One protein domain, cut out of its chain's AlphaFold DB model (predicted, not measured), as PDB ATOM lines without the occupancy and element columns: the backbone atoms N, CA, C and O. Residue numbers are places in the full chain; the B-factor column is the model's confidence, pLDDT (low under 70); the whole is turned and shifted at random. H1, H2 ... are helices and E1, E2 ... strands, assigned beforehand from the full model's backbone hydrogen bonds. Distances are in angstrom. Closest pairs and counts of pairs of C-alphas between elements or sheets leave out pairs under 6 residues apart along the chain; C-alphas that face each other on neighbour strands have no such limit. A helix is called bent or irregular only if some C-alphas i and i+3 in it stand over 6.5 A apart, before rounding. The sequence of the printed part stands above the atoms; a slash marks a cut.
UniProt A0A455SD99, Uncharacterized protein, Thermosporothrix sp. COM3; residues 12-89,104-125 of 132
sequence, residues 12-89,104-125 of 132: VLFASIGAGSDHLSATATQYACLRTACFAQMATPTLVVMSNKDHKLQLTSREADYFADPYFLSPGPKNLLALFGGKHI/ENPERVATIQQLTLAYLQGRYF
ATOM      1  N   VAL A  12      15.784  21.080 -20.920       97.69
ATOM      2  CA  VAL A  12      15.922  21.478 -19.516       97.69
ATOM      3  C   VAL A  12      14.731  20.889 -18.771       97.69
ATOM      4  O   VAL A  12      13.601  21.027 -19.233       97.69
ATOM      5  N   LEU A  13      14.983  20.197 -17.663       96.50
ATOM      6  CA  LEU A  13      13.954  19.601 -16.818       96.50
ATOM      7  C   LEU A  13      14.010  20.237 -15.431       96.50
ATOM      8  O   LEU A  13      15.013  20.092 -14.737       96.50
ATOM      9  N   PHE A  14      12.937  20.911 -15.032       95.81
ATOM     10  CA  PHE A  14      12.785  21.512 -13.706       95.81
ATOM     11  C   PHE A  14      11.967  20.594 -12.807       95.81
ATOM     12  O   PHE A  14      10.871  20.205 -13.206       95.81
ATOM     13  N   ALA A  15      12.504  20.242 -11.633       93.62
ATOM     14  CA  ALA A  15      11.834  19.430 -10.610       93.62
ATOM     15  C   ALA A  15      11.069  18.229 -11.205       93.62
ATOM     16  O   ALA A  15       9.903  17.977 -10.898       93.62
ATOM     17  N   SER A  16      11.721  17.527 -12.137       93.44
ATOM     18  CA  SER A  16      11.089  16.465 -12.920       93.44
ATOM     19  C   SER A  16      10.722  15.274 -12.053       93.44
ATOM     20  O   SER A  16      11.408  14.980 -11.085       93.44
ATOM     21  N   ILE A  17       9.707  14.515 -12.451       94.12
ATOM     22  CA  ILE A  17       9.465  13.210 -11.835       94.12
ATOM     23  C   ILE A  17      10.660  12.270 -12.066       94.12
ATOM     24  O   ILE A  17      11.409  12.426 -13.030       94.12
ATOM     25  N   GLY A  18      10.805  11.273 -11.202       96.00
ATOM     26  CA  GLY A  18      11.716  10.155 -11.400       96.00
ATOM     27  C   GLY A  18      11.097   8.961 -12.120       96.00
ATOM     28  O   GLY A  18       9.994   9.037 -12.665       96.00
ATOM     29  N   ALA A  19      11.859   7.869 -12.188       96.88
ATOM     30  CA  ALA A  19      11.446   6.676 -12.915       96.88
ATOM     31  C   ALA A  19      10.423   5.881 -12.104       96.88
ATOM     32  O   ALA A  19      10.556   5.723 -10.894       96.88
ATOM     33  N   GLY A  20       9.424   5.321 -12.782       96.44
ATOM     34  CA  GLY A  20       8.447   4.464 -12.128       96.44
ATOM     35  C   GLY A  20       9.084   3.159 -11.656       96.44
ATOM     36  O   GLY A  20       9.661   2.422 -12.456       96.44
ATOM     37  N   SER A  21       8.982   2.861 -10.358       94.50
ATOM     38  CA  SER A  21       9.433   1.590  -9.781       94.50
ATOM     39  C   SER A  21       8.739   1.288  -8.444       94.50
ATOM     40  O   SER A  21       7.744   1.923  -8.092       94.50
ATOM     41  N   ASP A  22       9.252   0.308  -7.705       95.44
ATOM     42  CA  ASP A  22       8.748  -0.170  -6.410       95.44
ATOM     43  C   ASP A  22       8.813   0.865  -5.271       95.44
ATOM     44  O   ASP A  22       8.076   0.760  -4.294       95.44
ATOM     45  N   HIS A  23       9.640   1.901  -5.414       95.44
ATOM     46  CA  HIS A  23       9.740   2.998  -4.453       95.44
ATOM     47  C   HIS A  23       8.539   3.961  -4.467       95.44
ATOM     48  O   HIS A  23       8.444   4.806  -3.569       95.44
ATOM     49  N   LEU A  24       7.654   3.875  -5.471       97.19
ATOM     50  CA  LEU A  24       6.449   4.699  -5.566       97.19
ATOM     51  C   LEU A  24       5.413   4.302  -4.506       97.19
ATOM     52  O   LEU A  24       5.180   3.126  -4.238       97.19
ATOM     53  N   SER A  25       4.729   5.296  -3.942       96.31
ATOM     54  CA  SER A  25       3.627   5.056  -3.009       96.31
ATOM     55  C   SER A  25       2.412   4.430  -3.709       96.31
ATOM     56  O   SER A  25       2.216   4.583  -4.918       96.31
ATOM     57  N   ALA A  26       1.519   3.805  -2.935       94.75
ATOM     58  CA  ALA A  26       0.253   3.285  -3.457       94.75
ATOM     59  C   ALA A  26      -0.542   4.365  -4.216       94.75
ATOM     60  O   ALA A  26      -1.035   4.112  -5.312       94.75
ATOM     61  N   THR A  27      -0.593   5.589  -3.685       91.94
ATOM     62  CA  THR A  27      -1.242   6.730  -4.342       91.94
ATOM     63  C   THR A  27      -0.544   7.104  -5.650       91.94
ATOM     64  O   THR A  27      -1.208   7.289  -6.666       91.94
ATOM     65  N   ALA A  28       0.792   7.152  -5.676       94.50
ATOM     66  CA  ALA A  28       1.544   7.484  -6.887       94.50
ATOM     67  C   ALA A  28       1.328   6.468  -8.013       94.50
ATOM     68  O   ALA A  28       1.204   6.851  -9.175       94.50
ATOM     69  N   THR A  29       1.213   5.177  -7.681       95.12
ATOM     70  CA  THR A  29       0.994   4.127  -8.689       95.12
ATOM     71  C   THR A  29      -0.354   4.229  -9.409       95.12
ATOM     72  O   THR A  29      -0.497   3.658 -10.494       95.12
ATOM     73  N   GLN A  30      -1.322   4.984  -8.874       95.31
ATOM     74  CA  GLN A  30      -2.602   5.246  -9.544       95.31
ATOM     75  C   GLN A  30      -2.417   6.108 -10.802       95.31
ATOM     76  O   GLN A  30      -3.171   5.973 -11.766       95.31
ATOM     77  N   TYR A  31      -1.372   6.938 -10.841       94.69
ATOM     78  CA  TYR A  31      -1.065   7.801 -11.974       94.69
ATOM     79  C   TYR A  31      -0.159   7.074 -12.967       94.69
ATOM     80  O   TYR A  31       1.013   6.804 -12.696       94.69
ATOM     81  N   ALA A  32      -0.691   6.782 -14.159       93.19
ATOM     82  CA  ALA A  32       0.061   6.094 -15.207       93.19
ATOM     83  C   ALA A  32       1.368   6.824 -15.561       93.19
ATOM     84  O   ALA A  32       2.391   6.169 -15.725       93.19
ATOM     85  N   CYS A  33       1.355   8.162 -15.596       90.62
ATOM     86  CA  CYS A  33       2.540   8.967 -15.893       90.62
ATOM     87  C   CYS A  33       3.691   8.746 -14.902       90.62
ATOM     88  O   CYS A  33       4.833   8.717 -15.337       90.62
ATOM     89  N   LEU A  34       3.405   8.544 -13.610       94.88
ATOM     90  CA  LEU A  34       4.426   8.245 -12.603       94.88
ATOM     91  C   LEU A  34       4.875   6.789 -12.711       94.88
ATOM     92  O   LEU A  34       6.064   6.494 -12.729       94.88
ATOM     93  N   ARG A  35       3.917   5.868 -12.848       95.56
ATOM     94  CA  ARG A  35       4.190   4.426 -12.851       95.56
ATOM     95  C   ARG A  35       4.980   3.958 -14.075       95.56
ATOM     96  O   ARG A  35       5.725   2.992 -13.977       95.56
ATOM     97  N   THR A  36       4.803   4.602 -15.229       94.50
ATOM     98  CA  THR A  36       5.469   4.213 -16.483       94.50
ATOM     99  C   THR A  36       6.579   5.173 -16.905       94.50
ATOM    100  O   THR A  36       7.099   5.033 -18.013       94.50
ATOM    101  N   ALA A  37       6.922   6.166 -16.076       95.19
ATOM    102  CA  ALA A  37       8.023   7.079 -16.362       95.19
ATOM    103  C   ALA A  37       9.332   6.298 -16.520       95.19
ATOM    104  O   ALA A  37       9.682   5.468 -15.682       95.19
ATOM    105  N   CYS A  38      10.054   6.559 -17.605       94.50
ATOM    106  CA  CYS A  38      11.312   5.897 -17.917       94.50
ATOM    107  C   CYS A  38      12.209   6.839 -18.721       94.50
ATOM    108  O   CYS A  38      11.744   7.522 -19.633       94.50
ATOM    109  N   PHE A  39      13.505   6.835 -18.406       95.69
ATOM    110  CA  PHE A  39      14.507   7.702 -19.035       95.69
ATOM    111  C   PHE A  39      15.478   6.954 -19.955       95.69
ATOM    112  O   PHE A  39      16.339   7.570 -20.577       95.69
ATOM    113  N   ALA A  40      15.297   5.642 -20.134       95.38
ATOM    114  CA  ALA A  40      16.199   4.797 -20.920       95.38
ATOM    115  C   ALA A  40      16.337   5.222 -22.397       95.38
ATOM    116  O   ALA A  40      17.304   4.858 -23.057       95.38
ATOM    117  N   GLN A  41      15.384   5.995 -22.928       94.12
ATOM    118  CA  GLN A  41      15.401   6.510 -24.305       94.12
ATOM    119  C   GLN A  41      15.774   8.002 -24.392       94.12
ATOM    120  O   GLN A  41      15.778   8.584 -25.477       94.12
ATOM    121  N   MET A  42      16.108   8.644 -23.268       95.12
ATOM    122  CA  MET A  42      16.387  10.078 -23.193       95.12
ATOM    123  C   MET A  42      17.812  10.413 -23.679       95.12
ATOM    124  O   MET A  42      18.754  10.611 -22.905       95.12
ATOM    125  N   ALA A  43      17.966  10.495 -25.001       95.31
ATOM    126  CA  ALA A  43      19.251  10.726 -25.665       95.31
ATOM    127  C   ALA A  43      19.632  12.214 -25.821       95.31
ATOM    128  O   ALA A  43      20.817  12.543 -25.878       95.31
ATOM    129  N   THR A  44      18.660  13.130 -25.864       96.19
ATOM    130  CA  THR A  44      18.926  14.566 -26.065       96.19
ATOM    131  C   THR A  44      19.748  15.143 -24.902       96.19
ATOM    132  O   THR A  44      19.426  14.863 -23.740       96.19
ATOM    133  N   PRO A  45      20.791  15.963 -25.154       97.44
ATOM    134  CA  PRO A  45      21.512  16.670 -24.097       97.44
ATOM    135  C   PRO A  45      20.546  17.423 -23.182       97.44
ATOM    136  O   PRO A  45      19.688  18.162 -23.667       97.44
ATOM    137  N   THR A  46      20.631  17.231 -21.866       98.00
ATOM    138  CA  THR A  46      19.667  17.850 -20.940       98.00
ATOM    139  C   THR A  46      20.303  18.355 -19.654       98.00
ATOM    140  O   THR A  46      21.127  17.666 -19.055       98.00
ATOM    141  N   LEU A  47      19.894  19.553 -19.232       98.44
ATOM    142  CA  LEU A  47      20.102  20.055 -17.877       98.44
ATOM    143  C   LEU A  47      18.953  19.568 -16.990       98.44
ATOM    144  O   LEU A  47      17.791  19.834 -17.289       98.44
ATOM    145  N   VAL A  48      19.276  18.863 -15.913       98.19
ATOM    146  CA  VAL A  48      18.319  18.442 -14.885       98.19
ATOM    147  C   VAL A  48      18.481  19.376 -13.695       98.19
ATOM    148  O   VAL A  48      19.583  19.517 -13.169       98.19
ATOM    149  N   VAL A  49      17.400  20.034 -13.292       97.50
ATOM    150  CA  VAL A  49      17.358  20.953 -12.156       97.50
ATOM    151  C   VAL A  49      16.499  20.323 -11.071       97.50
ATOM    152  O   VAL A  49      15.322  20.042 -11.289       97.50
ATOM    153  N   MET A  50      17.087  20.114  -9.901       95.69
ATOM    154  CA  MET A  50      16.411  19.549  -8.734       95.69
ATOM    155  C   MET A  50      16.725  20.378  -7.491       95.69
ATOM    156  O   MET A  50      17.663  21.180  -7.488       95.69
ATOM    157  N   SER A  51      15.985  20.152  -6.408       94.06
ATOM    158  CA  SER A  51      16.314  20.755  -5.122       94.06
ATOM    159  C   SER A  51      16.306  19.757  -3.976       94.06
ATOM    160  O   SER A  51      15.489  18.846  -3.926       94.06
ATOM    161  N   ASN A  52      17.269  19.899  -3.068       93.38
ATOM    162  CA  ASN A  52      17.560  18.882  -2.059       93.38
ATOM    163  C   ASN A  52      16.552  18.840  -0.900       93.38
ATOM    164  O   ASN A  52      16.658  17.949  -0.063       93.38
ATOM    165  N   LYS A  53      15.614  19.794  -0.824       93.31
ATOM    166  CA  LYS A  53      14.477  19.752   0.107       93.31
ATOM    167  C   LYS A  53      13.147  19.492  -0.604       93.31
ATOM    168  O   LYS A  53      12.083  19.752  -0.035       93.31
ATOM    169  N   ASP A  54      13.180  18.971  -1.830       90.88
ATOM    170  CA  ASP A  54      11.986  18.495  -2.527       90.88
ATOM    171  C   ASP A  54      11.552  17.113  -2.014       90.88
ATOM    172  O   ASP A  54      11.663  16.087  -2.680       90.88
ATOM    173  N   HIS A  55      11.081  17.076  -0.768       90.19
ATOM    174  CA  HIS A  55      10.587  15.847  -0.164       90.19
ATOM    175  C   HIS A  55       9.121  15.635  -0.554       90.19
ATOM    176  O   HIS A  55       8.224  16.355  -0.104       90.19
ATOM    177  N   LYS A  56       8.858  14.606  -1.367       87.12
ATOM    178  CA  LYS A  56       7.504  14.157  -1.728       87.12
ATOM    179  C   LYS A  56       7.256  12.732  -1.249       87.12
ATOM    180  O   LYS A  56       7.021  11.832  -2.049       87.12
ATOM    181  N   LEU A  57       7.233  12.540   0.070       86.06
ATOM    182  CA  LEU A  57       6.955  11.237   0.696       86.06
ATOM    183  C   LEU A  57       5.598  10.638   0.289       86.06
ATOM    184  O   LEU A  57       5.428   9.423   0.272       86.06
ATOM    185  N   GLN A  58       4.634  11.480  -0.095       88.44
ATOM    186  CA  GLN A  58       3.356  11.020  -0.647       88.44
ATOM    187  C   GLN A  58       3.499  10.374  -2.034       88.44
ATOM    188  O   GLN A  58       2.604   9.642  -2.447       88.44
ATOM    189  N   LEU A  59       4.595  10.633  -2.754       90.75
ATOM    190  CA  LEU A  59       4.861  10.089  -4.085       90.75
ATOM    191  C   LEU A  59       5.865   8.935  -4.062       90.75
ATOM    192  O   LEU A  59       5.674   7.945  -4.763       90.75
ATOM    193  N   THR A  60       6.931   9.064  -3.279       95.25
ATOM    194  CA  THR A  60       8.107   8.195  -3.367       95.25
ATOM    195  C   THR A  60       8.817   8.089  -2.025       95.25
ATOM    196  O   THR A  60       8.951   9.073  -1.297       95.25
ATOM    197  N   SER A  61       9.324   6.898  -1.719       96.06
ATOM    198  CA  SER A  61      10.212   6.660  -0.572       96.06
ATOM    199  C   SER A  61      11.635   7.195  -0.778       96.06
ATOM    200  O   SER A  61      12.395   7.265   0.180       96.06
ATOM    201  N   ARG A  62      11.999   7.608  -2.002       95.75
ATOM    202  CA  ARG A  62      13.330   8.144  -2.347       95.75
ATOM    203  C   ARG A  62      13.477   9.656  -2.161       95.75
ATOM    204  O   ARG A  62      14.531  10.202  -2.464       95.75
ATOM    205  N   GLU A  63      12.433  10.330  -1.683       93.94
ATOM    206  CA  GLU A  63      12.452  11.769  -1.401       93.94
ATOM    207  C   GLU A  63      13.026  12.616  -2.561       93.94
ATOM    208  O   GLU A  63      12.601  12.444  -3.703       93.94
ATOM    209  N   ALA A  64      13.966  13.528  -2.280       95.06
ATOM    210  CA  ALA A  64      14.547  14.446  -3.256       95.06
ATOM    211  C   ALA A  64      15.370  13.730  -4.348       95.06
ATOM    212  O   ALA A  64      15.425  14.204  -5.484       95.06
ATOM    213  N   ASP A  65      15.962  12.568  -4.045       95.75
ATOM    214  CA  ASP A  65      16.794  11.821  -4.997       95.75
ATOM    215  C   ASP A  65      15.983  11.301  -6.190       95.75
ATOM    216  O   ASP A  65      16.527  11.111  -7.278       95.75
ATOM    217  N   TYR A  66      14.672  11.108  -6.010       96.50
ATOM    218  CA  TYR A  66      13.752  10.743  -7.088       96.50
ATOM    219  C   TYR A  66      13.797  11.745  -8.250       96.50
ATOM    220  O   TYR A  66      13.799  11.347  -9.412       96.50
ATOM    221  N   PHE A  67      13.909  13.042  -7.957       96.38
ATOM    222  CA  PHE A  67      13.901  14.103  -8.972       96.38
ATOM    223  C   PHE A  67      15.226  14.191  -9.755       96.38
ATOM    224  O   PHE A  67      15.309  14.891 -10.765       96.38
ATOM    225  N   ALA A  68      16.263  13.460  -9.325       97.12
ATOM    226  CA  ALA A  68      17.545  13.351 -10.021       97.12
ATOM    227  C   ALA A  68      17.617  12.151 -10.986       97.12
ATOM    228  O   ALA A  68      18.575  12.030 -11.749       97.12
ATOM    229  N   ASP A  69      16.610  11.278 -11.021       97.56
ATOM    230  CA  ASP A  69      16.580  10.103 -11.901       97.56
ATOM    231  C   ASP A  69      16.812  10.402 -13.393       97.56
ATOM    232  O   ASP A  69      17.563   9.648 -14.017       97.56
ATOM    233  N   PRO A  70      16.288  11.488 -14.001       97.38
ATOM    234  CA  PRO A  70      16.621  11.807 -15.388       97.38
ATOM    235  C   PRO A  70      18.123  12.033 -15.611       97.38
ATOM    236  O   PRO A  70      18.609  11.841 -16.725       97.38
ATOM    237  N   TYR A  71      18.873  12.448 -14.587       98.00
ATOM    238  CA  TYR A  71      20.325  12.600 -14.672       98.00
ATOM    239  C   TYR A  71      21.030  11.238 -14.643       98.00
ATOM    240  O   TYR A  71      21.899  10.989 -15.474       98.00
ATOM    241  N   PHE A  72      20.630  10.349 -13.731       97.50
ATOM    242  CA  PHE A  72      21.305   9.064 -13.515       97.50
ATOM    243  C   PHE A  72      20.873   7.947 -14.472       97.50
ATOM    244  O   PHE A  72      21.664   7.053 -14.761       97.50
ATOM    245  N   LEU A  73      19.629   7.971 -14.954       97.44
ATOM    246  CA  LEU A  73      19.018   6.862 -15.698       97.44
ATOM    247  C   LEU A  73      18.952   7.095 -17.215       97.44
ATOM    248  O   LEU A  73      18.520   6.215 -17.960       97.44
ATOM    249  N   SER A  74      19.356   8.276 -17.684       96.69
ATOM    250  CA  SER A  74      19.360   8.611 -19.108       96.69
ATOM    251  C   SER A  74      20.686   8.255 -19.786       96.69
ATOM    252  O   SER A  74      21.741   8.539 -19.225       96.69
ATOM    253  N   PRO A  75      20.677   7.762 -21.040       96.19
ATOM    254  CA  PRO A  75      21.908   7.460 -21.777       96.19
ATOM    255  C   PRO A  75      22.566   8.688 -22.431       96.19
ATOM    256  O   PRO A  75      23.748   8.656 -22.767       96.19
ATOM    257  N   GLY A  76      21.808   9.760 -22.688       94.88
ATOM    258  CA  GLY A  76      22.335  10.958 -23.347       94.88
ATOM    259  C   GLY A  76      23.147  11.853 -22.406       94.88
ATOM    260  O   GLY A  76      22.980  11.747 -21.198       94.88
ATOM    261  N   PRO A  77      23.922  12.832 -22.910       96.38
ATOM    262  CA  PRO A  77      24.688  13.756 -22.065       96.38
ATOM    263  C   PRO A  77      23.806  14.491 -21.045       96.38
ATOM    264  O   PRO A  77      22.735  14.992 -21.418       96.38
ATOM    265  N   LYS A  78      24.242  14.583 -19.782       97.00
ATOM    266  CA  LYS A  78      23.501  15.267 -18.710       97.00
ATOM    267  C   LYS A  78      24.378  16.194 -17.881       97.00
ATOM    268  O   LYS A  78      25.532  15.887 -17.594       97.00
ATOM    269  N   ASN A  79      23.765  17.289 -17.444       97.75
ATOM    270  CA  ASN A  79      24.277  18.171 -16.403       97.75
ATOM    271  C   ASN A  79      23.242  18.207 -15.270       97.75
ATOM    272  O   ASN A  79      22.042  18.206 -15.553       97.75
ATOM    273  N   LEU A  80      23.696  18.260 -14.019       97.44
ATOM    274  CA  LEU A  80      22.835  18.372 -12.841       97.44
ATOM    275  C   LEU A  80      23.048  19.732 -12.177       97.44
ATOM    276  O   LEU A  80      24.179  20.087 -11.854       97.44
ATOM    277  N   LEU A  81      21.962  20.463 -11.946       97.31
ATOM    278  CA  LEU A  81      21.920  21.620 -11.061       97.31
ATOM    279  C   LEU A  81      21.108  21.246  -9.820       97.31
ATOM    280  O   LEU A  81      19.881  21.165  -9.874       97.31
ATOM    281  N   ALA A  82      21.804  21.011  -8.710       95.94
ATOM    282  CA  ALA A  82      21.188  20.753  -7.416       95.94
ATOM    283  C   ALA A  82      21.134  22.045  -6.595       95.94
ATOM    284  O   ALA A  82      22.163  22.615  -6.234       95.94
ATOM    285  N   LEU A  83      19.923  22.508  -6.305       94.62
ATOM    286  CA  LEU A  83      19.686  23.702  -5.503       94.62
ATOM    287  C   LEU A  83      19.570  23.316  -4.033       94.62
ATOM    288  O   LEU A  83      18.723  22.497  -3.663       94.62
ATOM    289  N   PHE A  84      20.390  23.930  -3.188       92.31
ATOM    290  CA  PHE A  84      20.350  23.688  -1.754       92.31
ATOM    291  C   PHE A  84      19.289  24.551  -1.067       92.31
ATOM    292  O   PHE A  84      19.142  25.744  -1.333       92.31
ATOM    293  N   GLY A  85      18.551  23.932  -0.149       90.06
ATOM    294  CA  GLY A  85      17.532  24.579   0.666       90.06
ATOM    295  C   GLY A  85      16.213  24.850  -0.051       90.06
ATOM    296  O   GLY A  85      15.372  25.527   0.539       90.06
ATOM    297  N   GLY A  86      16.030  24.367  -1.281       88.00
ATOM    298  CA  GLY A  86      14.804  24.582  -2.038       88.00
ATOM    299  C   GLY A  86      13.861  23.398  -2.105       88.00
ATOM    300  O   GLY A  86      14.240  22.247  -1.892       88.00
ATOM    301  N   LYS A  87      12.599  23.719  -2.363       90.25
ATOM    302  CA  LYS A  87      11.508  22.754  -2.478       90.25
ATOM    303  C   LYS A  87      11.131  22.538  -3.946       90.25
ATOM    304  O   LYS A  87      11.781  23.050  -4.855       90.25
ATOM    305  N   HIS A  88      10.053  21.790  -4.160       89.38
ATOM    306  CA  HIS A  88       9.557  21.367  -5.471       89.38
ATOM    307  C   HIS A  88       9.438  22.473  -6.518       89.38
ATOM    308  O   HIS A  88       9.785  22.276  -7.674       89.38
ATOM    309  N   ILE A  89       8.958  23.646  -6.113       87.19
ATOM    310  CA  ILE A  89       8.689  24.756  -7.032       87.19
ATOM    311  C   ILE A  89       9.972  25.553  -7.339       87.19
ATOM    312  O   ILE A  89       9.968  26.476  -8.138       87.19
ATOM    313  N   GLU A 104       9.970  31.164  -1.126       83.81
ATOM    314  CA  GLU A 104      10.320  32.232  -2.063       83.81
ATOM    315  C   GLU A 104      11.764  32.701  -1.860       83.81
ATOM    316  O   GLU A 104      12.227  32.930  -0.740       83.81
ATOM    317  N   ASN A 105      12.498  32.817  -2.965       88.94
ATOM    318  CA  ASN A 105      13.881  33.270  -2.960       88.94
ATOM    319  C   ASN A 105      14.251  33.830  -4.348       88.94
ATOM    320  O   ASN A 105      14.586  33.055  -5.251       88.94
ATOM    321  N   PRO A 106      14.228  35.163  -4.526       88.94
ATOM    322  CA  PRO A 106      14.564  35.799  -5.799       88.94
ATOM    323  C   PRO A 106      15.981  35.488  -6.302       88.94
ATOM    324  O   PRO A 106      16.189  35.359  -7.507       88.94
ATOM    325  N   GLU A 107      16.959  35.316  -5.406       91.25
ATOM    326  CA  GLU A 107      18.337  34.972  -5.790       91.25
ATOM    327  C   GLU A 107      18.420  33.564  -6.387       91.25
ATOM    328  O   GLU A 107      19.149  33.326  -7.357       91.25
ATOM    329  N   ARG A 108      17.632  32.622  -5.856       92.31
ATOM    330  CA  ARG A 108      17.527  31.269  -6.407       92.31
ATOM    331  C   ARG A 108      16.891  31.289  -7.792       92.31
ATOM    332  O   ARG A 108      17.424  30.652  -8.696       92.31
ATOM    333  N   VAL A 109      15.818  32.058  -7.980       91.94
ATOM    334  CA  VAL A 109      15.180  32.240  -9.295       91.94
ATOM    335  C   VAL A 109      16.178  32.818 -10.301       91.94
ATOM    336  O   VAL A 109      16.352  32.262 -11.386       91.94
ATOM    337  N   ALA A 110      16.907  33.872  -9.920       93.44
ATOM    338  CA  ALA A 110      17.940  34.470 -10.763       93.44
ATOM    339  C   ALA A 110      19.051  33.464 -11.114       93.44
ATOM    340  O   ALA A 110      19.475  33.378 -12.266       93.44
ATOM    341  N   THR A 111      19.474  32.645 -10.147       94.94
ATOM    342  CA  THR A 111      20.472  31.584 -10.357       94.94
ATOM    343  C   THR A 111      19.984  30.547 -11.371       94.94
ATOM    344  O   THR A 111      20.709  30.207 -12.309       94.94
ATOM    345  N   ILE A 112      18.746  30.061 -11.225       94.62
ATOM    346  CA  ILE A 112      18.134  29.105 -12.159       94.62
ATOM    347  C   ILE A 112      18.067  29.706 -13.562       94.62
ATOM    348  O   ILE A 112      18.448  29.043 -14.529       94.62
ATOM    349  N   GLN A 113      17.625  30.959 -13.678       95.12
ATOM    350  CA  GLN A 113      17.518  31.666 -14.949       95.12
ATOM    351  C   GLN A 113      18.882  31.783 -15.643       95.12
ATOM    352  O   GLN A 113      19.017  31.400 -16.806       95.12
ATOM    353  N   GLN A 114      19.904  32.267 -14.930       97.12
ATOM    354  CA  GLN A 114      21.246  32.478 -15.478       97.12
ATOM    355  C   GLN A 114      21.907  31.166 -15.912       97.12
ATOM    356  O   GLN A 114      22.437  31.083 -17.020       97.12
ATOM    357  N   LEU A 115      21.844  30.123 -15.080       97.50
ATOM    358  CA  LEU A 115      22.458  28.829 -15.396       97.50
ATOM    359  C   LEU A 115      21.714  28.090 -16.512       97.50
ATOM    360  O   LEU A 115      22.349  27.448 -17.351       97.50
ATOM    361  N   THR A 116      20.387  28.221 -16.574       96.75
ATOM    362  CA  THR A 116      19.589  27.694 -17.689       96.75
ATOM    363  C   THR A 116      19.956  28.392 -18.995       96.75
ATOM    364  O   THR A 116      20.190  27.728 -20.006       96.75
ATOM    365  N   LEU A 117      20.056  29.726 -18.975       96.62
ATOM    366  CA  LEU A 117      20.441  30.509 -20.144       96.62
ATOM    367  C   LEU A 117      21.849  30.137 -20.623       96.62
ATOM    368  O   LEU A 117      22.022  29.834 -21.802       96.62
ATOM    369  N   ALA A 118      22.826  30.085 -19.714       96.69
ATOM    370  CA  ALA A 118      24.198  29.699 -20.032       96.69
ATOM    371  C   ALA A 118      24.279  28.273 -20.602       96.69
ATOM    372  O   ALA A 118      24.978  28.036 -21.590       96.69
ATOM    373  N   TYR A 119      23.524  27.326 -20.032       96.69
ATOM    374  CA  TYR A 119      23.435  25.962 -20.549       96.69
ATOM    375  C   TYR A 119      22.912  25.937 -21.988       96.69
ATOM    376  O   TYR A 119      23.526  25.315 -22.856       96.69
ATOM    377  N   LEU A 120      21.799  26.623 -22.264       95.69
ATOM    378  CA  LEU A 120      21.214  26.663 -23.602       95.69
ATOM    379  C   LEU A 120      22.150  27.356 -24.598       95.69
ATOM    380  O   LEU A 120      22.396  26.813 -25.675       95.69
ATOM    381  N   GLN A 121      22.740  28.496 -24.230       94.56
ATOM    382  CA  GLN A 121      23.721  29.192 -25.064       94.56
ATOM    383  C   GLN A 121      24.905  28.288 -25.416       94.56
ATOM    384  O   GLN A 121      25.237  28.167 -26.590       94.56
ATOM    385  N   GLY A 122      25.474  27.568 -24.447       92.81
ATOM    386  CA  GLY A 122      26.574  26.633 -24.697       92.81
ATOM    387  C   GLY A 122      26.209  25.457 -25.614       92.81
ATOM    388  O   GLY A 122      27.094  24.878 -26.245       92.81
ATOM    389  N   ARG A 123      24.921  25.096 -25.722       91.94
ATOM    390  CA  ARG A 123      24.442  24.048 -26.644       91.94
ATOM    391  C   ARG A 123      24.205  24.555 -28.066       91.94
ATOM    392  O   ARG A 123      24.447  23.798 -29.000       91.94
ATOM    393  N   TYR A 124      23.734  25.792 -28.228       86.12
ATOM    394  CA  TYR A 124      23.392  26.357 -29.541       86.12
ATOM    395  C   TYR A 124      24.506  27.211 -30.160       86.12
ATOM    396  O   TYR A 124      24.577  27.310 -31.381       86.12
ATOM    397  N   PHE A 125      25.395  27.775 -29.342       81.50
ATOM    398  CA  PHE A 125      26.482  28.666 -29.749       81.50
ATOM    399  C   PHE A 125      27.804  28.207 -29.115       81.50
ATOM    400  O   PHE A 125      28.312  28.843 -28.188       81.50
TER     401      PHE A 125
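What this domain is: This is residues 12 to 89 and 104 to 125 of the 132 residues of an uncharacterized protein of Thermosporothrix sp. COM3 (UniProt A0A455SD99). A small sheet of three parallel strands stands between two helices, the long H4 covering one face and the shorter H3 packing on the other. Beyond H3, at the end of the domain farthest from H4, the chain reaches out in loops that hold the two short helices H1 and H2. The printed part has 100 residues with four named helices and three named strands, in the order E1 H1 H2 E2 H3 E3 H4; the sheet's order is E1 E2 E3, and the class is mixed, helices and strands. The whole is compact, with a radius of gyration of the C-alphas of 14.1 A, and flat, spanning 43 by 33 by 17 A.

Where its parts are: Find C-alpha 12 at (15.922, 21.478, -19.516), where E1, residues 12 to 14, begins. After it come H1, residues 26 to 29, and H2, residues 32 to 35. E2, residues 46 to 51, is 16.4 A long. H3, residues 63 to 72, is 15.2 A long and begins at C-alpha 63 at (12.452, 11.769, -1.401); it is irregular, with C-alphas 67 and 70 7.3 A apart. E3, residues 78 to 83, is 16.1 A long. H4, residues 106 to 124, runs 27.0 A to C-alpha 124 at (23.392, 26.357, -29.541).

How they stand to each other: Begin at the inner strand E2. E1 is its parallel neighbour at 16 degrees, with N 13 and O 47 2.9 A apart, within hydrogen-bond range. On E2's other side E3 is parallel at 21 degrees, with N 81 and O 48 at 2.8 A. Two strand-helix-strand units, parallel neighbour strands with helices between, are E1, H1 H2, E2 and E2, H3, E3; both crossovers are right-handed. The sheet has helices on both faces, three layers: H3 and H4 lie on opposite faces. H3, at a height over the sheet of 8.6 A, lies over E2 and runs along the strands, at 12 degrees to E2 on the local plane; its closest C-alphas to E2 are Phe 67 and Met 50, 6.0 A apart. H4, at a height of 9.9 A, lies over E2 and only just over E3, on which 3 of its C-alphas fall; it runs along the strands, at 7 degrees to E2 on the local plane, and its closest C-alphas to E2 are Tyr 119 and Leu 47, 7.3 A apart. H1 and H2 are not on the sheet; they only just touch, with 3 pairs of C-alphas within 8 A, and only at the corner, Thr 29 and Arg 35 being closest at 5.3 A. Every O i to N i+4 pair is within hydrogen-bond range in H4, but 1 of 6 in H3, where 6 of 7 O i to N i+3 pairs are; H1 and H2 are too short for an O i to N i+4 pair.

The domain as a whole: Look at Ala 26 and Phe 125 for the two C-alphas farthest apart, 45.0 A. Residues 90 to 103 are not printed, and C-alphas 89 and 104 are 9.1 A apart across this cut, in the link from E3 to H4. The links E1 to H1 and E2 to H3 are long. The mean pLDDT of the printed part is 94.3, and no printed residue is under 70.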